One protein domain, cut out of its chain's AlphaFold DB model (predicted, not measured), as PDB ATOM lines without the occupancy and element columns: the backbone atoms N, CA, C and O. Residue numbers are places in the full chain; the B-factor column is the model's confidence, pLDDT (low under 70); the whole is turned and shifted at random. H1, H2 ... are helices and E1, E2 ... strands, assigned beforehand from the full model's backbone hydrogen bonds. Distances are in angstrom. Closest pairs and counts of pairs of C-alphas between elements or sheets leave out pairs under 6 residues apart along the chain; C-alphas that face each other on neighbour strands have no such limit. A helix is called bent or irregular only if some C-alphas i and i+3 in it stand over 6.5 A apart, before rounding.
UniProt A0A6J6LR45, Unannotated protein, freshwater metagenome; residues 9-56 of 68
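What this domain is: This is residues 9 to 56 of the 68 residues of the protein "Unannotated protein" of freshwater metagenome (UniProt A0A6J6LR45). Little regular structure is present: a small body mostly of loops, with a two-strand hairpin, E1 and E2, and one short helix, H1, to one side. The long loop of the hairpin, residues 12 to 25, swings out, and residues 44 to 56 fold back alongside it. The printed part has 48 residues, 14 of them in named elements, in the order E1, E2, H1; the class is mixed. It is compact, radius of gyration of the C-alphas 10.1 A, spanning 28 by 20 by 16 A.

How they stand to each other: E1, residues 9 to 11, and E2, residues 26 to 29, form an antiparallel hairpin at 119 degrees. N 10 and O 27 are within hydrogen-bond range at 2.9 A. The closest C-alphas of E1 and H1, residues 37 to 43, are those of Val 9 and Trp 37, 7.9 A apart. In H1, 1 of 3 O i to N i+4 pairs and 3 of 4 O i to N i+3 pairs are within range.

Where its parts are: E1 begins at C-alpha 9 (45.920, 4.511, -37.306) and measures 6.9 A. E2 measures 9.9 A. H1, 9.9 A, ends at C-alpha 43 (44.044, 1.984, -46.543); it is only just irregular, C-alphas 38 and 41 being 6.9 A apart.

The domain as a whole: The two farthest C-alphas, of Gly 18 and Pro 31, are 28.4 A apart. The printed part has no cut. The link E1 to E2 is long. Residues 28 to 41 have pLDDT under 70.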
ATOM      1  N   VAL A   9      45.009   3.931 -36.319       73.06
ATOM      2  CA  VAL A   9      45.920   4.511 -37.306       73.06
ATOM      3  C   VAL A   9      45.728   6.018 -37.304       73.06
ATOM      4  O   VAL A   9      44.607   6.502 -37.485       73.06
ATOM      5  N   VAL A  10      46.814   6.742 -37.070       80.56
ATOM      6  CA  VAL A  10      46.863   8.200 -37.176       80.56
ATOM      7  C   VAL A  10      47.739   8.602 -38.353       80.56
ATOM      8  O   VAL A  10      48.594   7.824 -38.790       80.56
ATOM      9  N   ALA A  11      47.540   9.815 -38.856       84.38
ATOM     10  CA  ALA A  11      48.402  10.370 -39.885       84.38
ATOM     11  C   ALA A  11      49.771  10.761 -39.301       84.38
ATOM     12  O   ALA A  11      49.863  11.419 -38.265       84.38
ATOM     13  N   ASN A  12      50.852  10.366 -39.968       85.88
ATOM     14  CA  ASN A  12      52.223  10.748 -39.620       85.88
ATOM     15  C   ASN A  12      52.544  12.200 -40.017       85.88
ATOM     16  O   ASN A  12      53.397  12.862 -39.426       85.88
ATOM     17  N   SER A  13      51.846  12.686 -41.037       85.44
ATOM     18  CA  SER A  13      52.023  13.974 -41.697       85.44
ATOM     19  C   SER A  13      50.650  14.573 -42.016       85.44
ATOM     20  O   SER A  13      49.623  13.914 -41.867       85.44
ATOM     21  N   ASN A  14      50.620  15.836 -42.439       87.69
ATOM     22  CA  ASN A  14      49.393  16.422 -42.969       87.69
ATOM     23  C   ASN A  14      49.115  15.806 -44.344       87.69
ATOM     24  O   ASN A  14      49.952  15.906 -45.239       87.69
ATOM     25  N   LEU A  15      47.949  15.185 -44.505       89.56
ATOM     26  CA  LEU A  15      47.518  14.579 -45.757       89.56
ATOM     27  C   LEU A  15      46.504  15.489 -46.436       89.56
ATOM     28  O   LEU A  15      45.440  15.777 -45.885       89.56
ATOM     29  N   GLU A  16      46.825  15.926 -47.645       91.88
ATOM     30  CA  GLU A  16      45.960  16.796 -48.433       91.88
ATOM     31  C   GLU A  16      44.970  15.996 -49.283       91.88
ATOM     32  O   GLU A  16      45.166  14.815 -49.581       91.88
ATOM     33  N   VAL A  17      43.889  16.647 -49.713       91.88
ATOM     34  CA  VAL A  17      42.934  16.036 -50.643       91.88
ATOM     35  C   VAL A  17      43.645  15.682 -51.947       91.88
ATOM     36  O   VAL A  17      44.360  16.490 -52.527       91.88
ATOM     37  N   GLY A  18      43.427  14.463 -52.429       88.75
ATOM     38  CA  GLY A  18      44.087  13.925 -53.610       88.75
ATOM     39  C   GLY A  18      45.390  13.183 -53.309       88.75
ATOM     40  O   GLY A  18      45.867  12.482 -54.208       88.75
ATOM     41  N   HIS A  19      45.919  13.261 -52.083       88.56
ATOM     42  CA  HIS A  19      47.083  12.484 -51.648       88.56
ATOM     43  C   HIS A  19      46.786  10.983 -51.672       88.56
ATOM     44  O   HIS A  19      45.669  10.559 -51.363       88.56
ATOM     45  N   ARG A  20      47.772  10.169 -52.049       89.75
ATOM     46  CA  ARG A  20      47.664   8.706 -52.020       89.75
ATOM     47  C   ARG A  20      48.308   8.210 -50.739       89.75
ATOM     48  O   ARG A  20      49.480   8.467 -50.521       89.75
ATOM     49  N   ILE A  21      47.550   7.485 -49.925       86.50
ATOM     50  CA  ILE A  21      48.046   6.983 -48.645       86.50
ATOM     51  C   ILE A  21      49.125   5.933 -48.884       86.50
ATOM     52  O   ILE A  21      48.870   4.886 -49.495       86.50
ATOM     53  N   GLU A  22      50.304   6.196 -48.336       87.44
ATOM     54  CA  GLU A  22      51.420   5.265 -48.296       87.44
ATOM     55  C   GLU A  22      51.660   4.747 -46.879       87.44
ATOM     56  O   GLU A  22      51.180   5.294 -45.888       87.44
ATOM     57  N   ILE A  23      52.441   3.673 -46.756       82.44
ATOM     58  CA  ILE A  23      52.744   3.091 -45.444       82.44
ATOM     59  C   ILE A  23      53.514   4.062 -44.532       82.44
ATOM     60  O   ILE A  23      53.357   3.998 -43.318       82.44
ATOM     61  N   GLY A  24      54.308   4.976 -45.105       83.06
ATOM     62  CA  GLY A  24      55.044   6.004 -44.362       83.06
ATOM     63  C   GLY A  24      54.164   7.136 -43.818       83.06
ATOM     64  O   GLY A  24      54.562   7.813 -42.869       83.06
ATOM     65  N   ASP A  25      52.962   7.308 -44.369       83.19
ATOM     66  CA  ASP A  25      51.980   8.296 -43.909       83.19
ATOM     67  C   ASP A  25      51.174   7.804 -42.707       83.19
ATOM     68  O   ASP A  25      50.460   8.579 -42.073       83.19
ATOM     69  N   LEU A  26      51.266   6.511 -42.389       81.00
ATOM     70  CA  LEU A  26      50.492   5.866 -41.340       81.00
ATOM     71  C   LEU A  26      51.375   5.614 -40.116       81.00
ATOM     72  O   LEU A  26      52.391   4.925 -40.190       81.00
ATOM     73  N   VAL A  27      50.958   6.122 -38.958       78.50
ATOM     74  CA  VAL A  27      51.621   5.872 -37.672       78.50
ATOM     75  C   VAL A  27      50.645   5.258 -36.674       78.50
ATOM     76  O   VAL A  27      49.444   5.524 -36.687       78.50
ATOM     77  N   TYR A  28      51.166   4.418 -35.775       69.00
ATOM     78  CA  TYR A  28      50.392   3.836 -34.679       69.00
ATOM     79  C   TYR A  28      50.598   4.634 -33.405       69.00
ATOM     80  O   TYR A  28      51.702   4.672 -32.862       69.00
ATOM     81  N   LYS A  29      49.507   5.169 -32.863       67.19
ATOM     82  CA  LYS A  29      49.471   5.684 -31.494       67.19
ATOM     83  C   LYS A  29      48.436   4.895 -30.683       67.19
ATOM     84  O   LYS A  29      47.313   4.668 -31.126       67.19
ATOM     85  N   LYS A  30      48.828   4.413 -29.497       51.88
ATOM     86  CA  LYS A  30      47.896   3.943 -28.448       51.88
ATOM     87  C   LYS A  30      47.601   5.120 -27.498       51.88
ATOM     88  O   LYS A  30      48.539   5.879 -27.271       51.88
ATOM     89  N   PRO A  31      46.424   5.218 -26.839       53.78
ATOM     90  CA  PRO A  31      45.225   4.368 -26.908       53.78
ATOM     91  C   PRO A  31      43.997   5.096 -27.519       53.78
ATOM     92  O   PRO A  31      43.838   6.290 -27.309       53.78
ATOM     93  N   GLY A  32      43.085   4.385 -28.206       40.91
ATOM     94  CA  GLY A  32      41.720   4.896 -28.462       40.91
ATOM     95  C   GLY A  32      41.080   4.565 -29.818       40.91
ATOM     96  O   GLY A  32      41.148   5.368 -30.739       40.91
ATOM     97  N   GLY A  33      40.382   3.426 -29.915       46.69
ATOM     98  CA  GLY A  33      39.151   3.279 -30.719       46.69
ATOM     99  C   GLY A  33      39.207   3.209 -32.256       46.69
ATOM    100  O   GLY A  33      38.140   3.177 -32.860       46.69
ATOM    101  N   GLY A  34      40.373   3.180 -32.898       53.19
ATOM    102  CA  GLY A  34      40.514   3.267 -34.360       53.19
ATOM    103  C   GLY A  34      40.767   1.938 -35.085       53.19
ATOM    104  O   GLY A  34      40.690   0.856 -34.498       53.19
ATOM    105  N   LEU A  35      41.036   2.051 -36.395       53.72
ATOM    106  CA  LEU A  35      41.130   0.942 -37.356       53.72
ATOM    107  C   LEU A  35      42.273  -0.038 -37.048       53.72
ATOM    108  O   LEU A  35      43.434   0.342 -36.912       53.72
ATOM    109  N   SER A  36      41.940  -1.329 -37.000       57.81
ATOM    110  CA  SER A  36      42.883  -2.410 -36.709       57.81
ATOM    111  C   SER A  36      43.884  -2.609 -37.854       57.81
ATOM    112  O   SER A  36      43.539  -2.464 -39.020       57.81
ATOM    113  N   TRP A  37      45.114  -3.046 -37.544       54.91
ATOM    114  CA  TRP A  37      46.193  -3.331 -38.516       54.91
ATOM    115  C   TRP A  37      45.756  -4.203 -39.710       54.91
ATOM    116  O   TRP A  37      46.302  -4.069 -40.801       54.91
ATOM    117  N   LYS A  38      44.756  -5.076 -39.529       59.75
ATOM    118  CA  LYS A  38      44.208  -5.907 -40.616       59.75
ATOM    119  C   LYS A  38      43.640  -5.084 -41.779       59.75
ATOM    120  O   LYS A  38      43.653  -5.566 -42.905       59.75
ATOM    121  N   ASP A  39      43.221  -3.850 -41.517       62.88
ATOM    122  CA  ASP A  39      42.572  -2.983 -42.498       62.88
ATOM    123  C   ASP A  39      43.566  -2.047 -43.198       62.88
ATOM    124  O   ASP A  39      43.211  -1.384 -44.165       62.88
ATOM    125  N   ILE A  40      44.835  -2.012 -42.784       68.00
ATOM    126  CA  ILE A  40      45.829  -1.089 -43.357       68.00
ATOM    127  C   ILE A  40      46.193  -1.418 -44.784       68.00
ATOM    128  O   ILE A  40      46.341  -0.503 -45.588       68.00
ATOM    129  N   GLY A  41      46.240  -2.704 -45.129       69.19
ATOM    130  CA  GLY A  41      46.354  -3.103 -46.529       69.19
ATOM    131  C   GLY A  41      45.219  -2.530 -47.382       69.19
ATOM    132  O   GLY A  41      45.423  -2.270 -48.560       69.19
ATOM    133  N   THR A  42      44.053  -2.267 -46.781       73.62
ATOM    134  CA  THR A  42      42.939  -1.614 -47.472       73.62
ATOM    135  C   THR A  42      43.068  -0.096 -47.504       73.62
ATOM    136  O   THR A  42      42.441   0.499 -48.365       73.62
ATOM    137  N   LEU A  43      43.820   0.531 -46.590       76.06
ATOM    138  CA  LEU A  43      44.044   1.984 -46.543       76.06
ATOM    139  C   LEU A  43      45.151   2.421 -47.507       76.06
ATOM    140  O   LEU A  43      45.038   3.470 -48.140       76.06
ATOM    141  N   ILE A  44      46.206   1.613 -47.623       81.88
ATOM    142  CA  ILE A  44      47.304   1.846 -48.561       81.88
ATOM    143  C   ILE A  44      46.736   1.902 -49.982       81.88
ATOM    144  O   ILE A  44      45.873   1.108 -50.348       81.88
ATOM    145  N   ASN A  45      47.230   2.843 -50.787       83.12
ATOM    146  CA  ASN A  45      46.756   3.153 -52.139       83.12
ATOM    147  C   ASN A  45      45.377   3.810 -52.244       83.12
ATOM    148  O   ASN A  45      44.989   4.169 -53.358       83.12
ATOM    149  N   ARG A  46      44.657   4.038 -51.139       86.38
ATOM    150  CA  ARG A  46      43.462   4.888 -51.195       86.38
ATOM    151  C   ARG A  46      43.845   6.349 -51.326       86.38
ATOM    152  O   ARG A  46      44.941   6.768 -50.949       86.38
ATOM    153  N   ARG A  47      42.907   7.128 -51.855       89.56
ATOM    154  CA  ARG A  47      43.076   8.563 -52.022       89.56
ATOM    155  C   ARG A  47      42.392   9.304 -50.889       89.56
ATOM    156  O   ARG A  47      41.270   8.970 -50.518       89.56
ATOM    157  N   VAL A  48      43.052  10.320 -50.361       90.00
ATOM    158  CA  VAL A  48      42.490  11.214 -49.354       90.00
ATOM    159  C   VAL A  48      41.452  12.101 -50.033       90.00
ATOM    160  O   VAL A  48      41.751  12.795 -50.999       90.00
ATOM    161  N   VAL A  49      40.212  12.058 -49.561       92.38
ATOM    162  CA  VAL A  49      39.102  12.888 -50.063       92.38
ATOM    163  C   VAL A  49      38.803  14.061 -49.134       92.38
ATOM    164  O   VAL A  49      38.153  15.020 -49.542       92.38
ATOM    165  N   ARG A  50      39.297  14.007 -47.892       89.44
ATOM    166  CA  ARG A  50      39.241  15.107 -46.925       89.44
ATOM    167  C   ARG A  50      40.588  15.250 -46.236       89.44
ATOM    168  O   ARG A  50      41.136  14.221 -45.850       89.44
ATOM    169  N   PRO A  51      41.084  16.479 -46.038       89.31
ATOM    170  CA  PRO A  51      42.389  16.676 -45.435       89.31
ATOM    171  C   PRO A  51      42.426  16.081 -44.022       89.31
ATOM    172  O   PRO A  51      41.427  16.123 -43.299       89.31
ATOM    173  N   VAL A  52      43.572  15.514 -43.650       89.25
ATOM    174  CA  VAL A  52      43.830  14.944 -42.322       89.25
ATOM    175  C   VAL A  52      45.084  15.597 -41.773       89.25
ATOM    176  O   VAL A  52      46.099  15.655 -42.464       89.25
ATOM    177  N   LEU A  53      45.024  16.111 -40.548       88.94
ATOM    178  CA  LEU A  53      46.202  16.687 -39.913       88.94
ATOM    179  C   LEU A  53      47.083  15.588 -39.328       88.94
ATOM    180  O   LEU A  53      46.627  14.493 -38.999       88.94
ATOM    181  N   ARG A  54      48.365  15.899 -39.165       86.06
ATOM    182  CA  ARG A  54      49.282  15.048 -38.418       86.06
ATOM    183  C   ARG A  54      48.700  14.733 -37.039       86.06
ATOM    184  O   ARG A  54      48.204  15.620 -36.356       86.06
ATOM    185  N   ASP A  55      48.850  13.479 -36.629       82.19
ATOM    186  CA  ASP A  55      48.354  12.898 -35.380       82.19
ATOM    187  C   ASP A  55      46.829  12.754 -35.266       82.19
ATOM    188  O   ASP A  55      46.363  12.156 -34.293       82.19
ATOM    189  N   ASP A  56      46.065  13.182 -36.277       84.62
ATOM    190  CA  ASP A  56      44.632  12.914 -36.342       84.62
ATOM    191  C   ASP A  56      44.339  11.484 -36.802       84.62
ATOM    192  O   ASP A  56      45.105  10.833 -37.521       84.62
TER     193      ASP A  56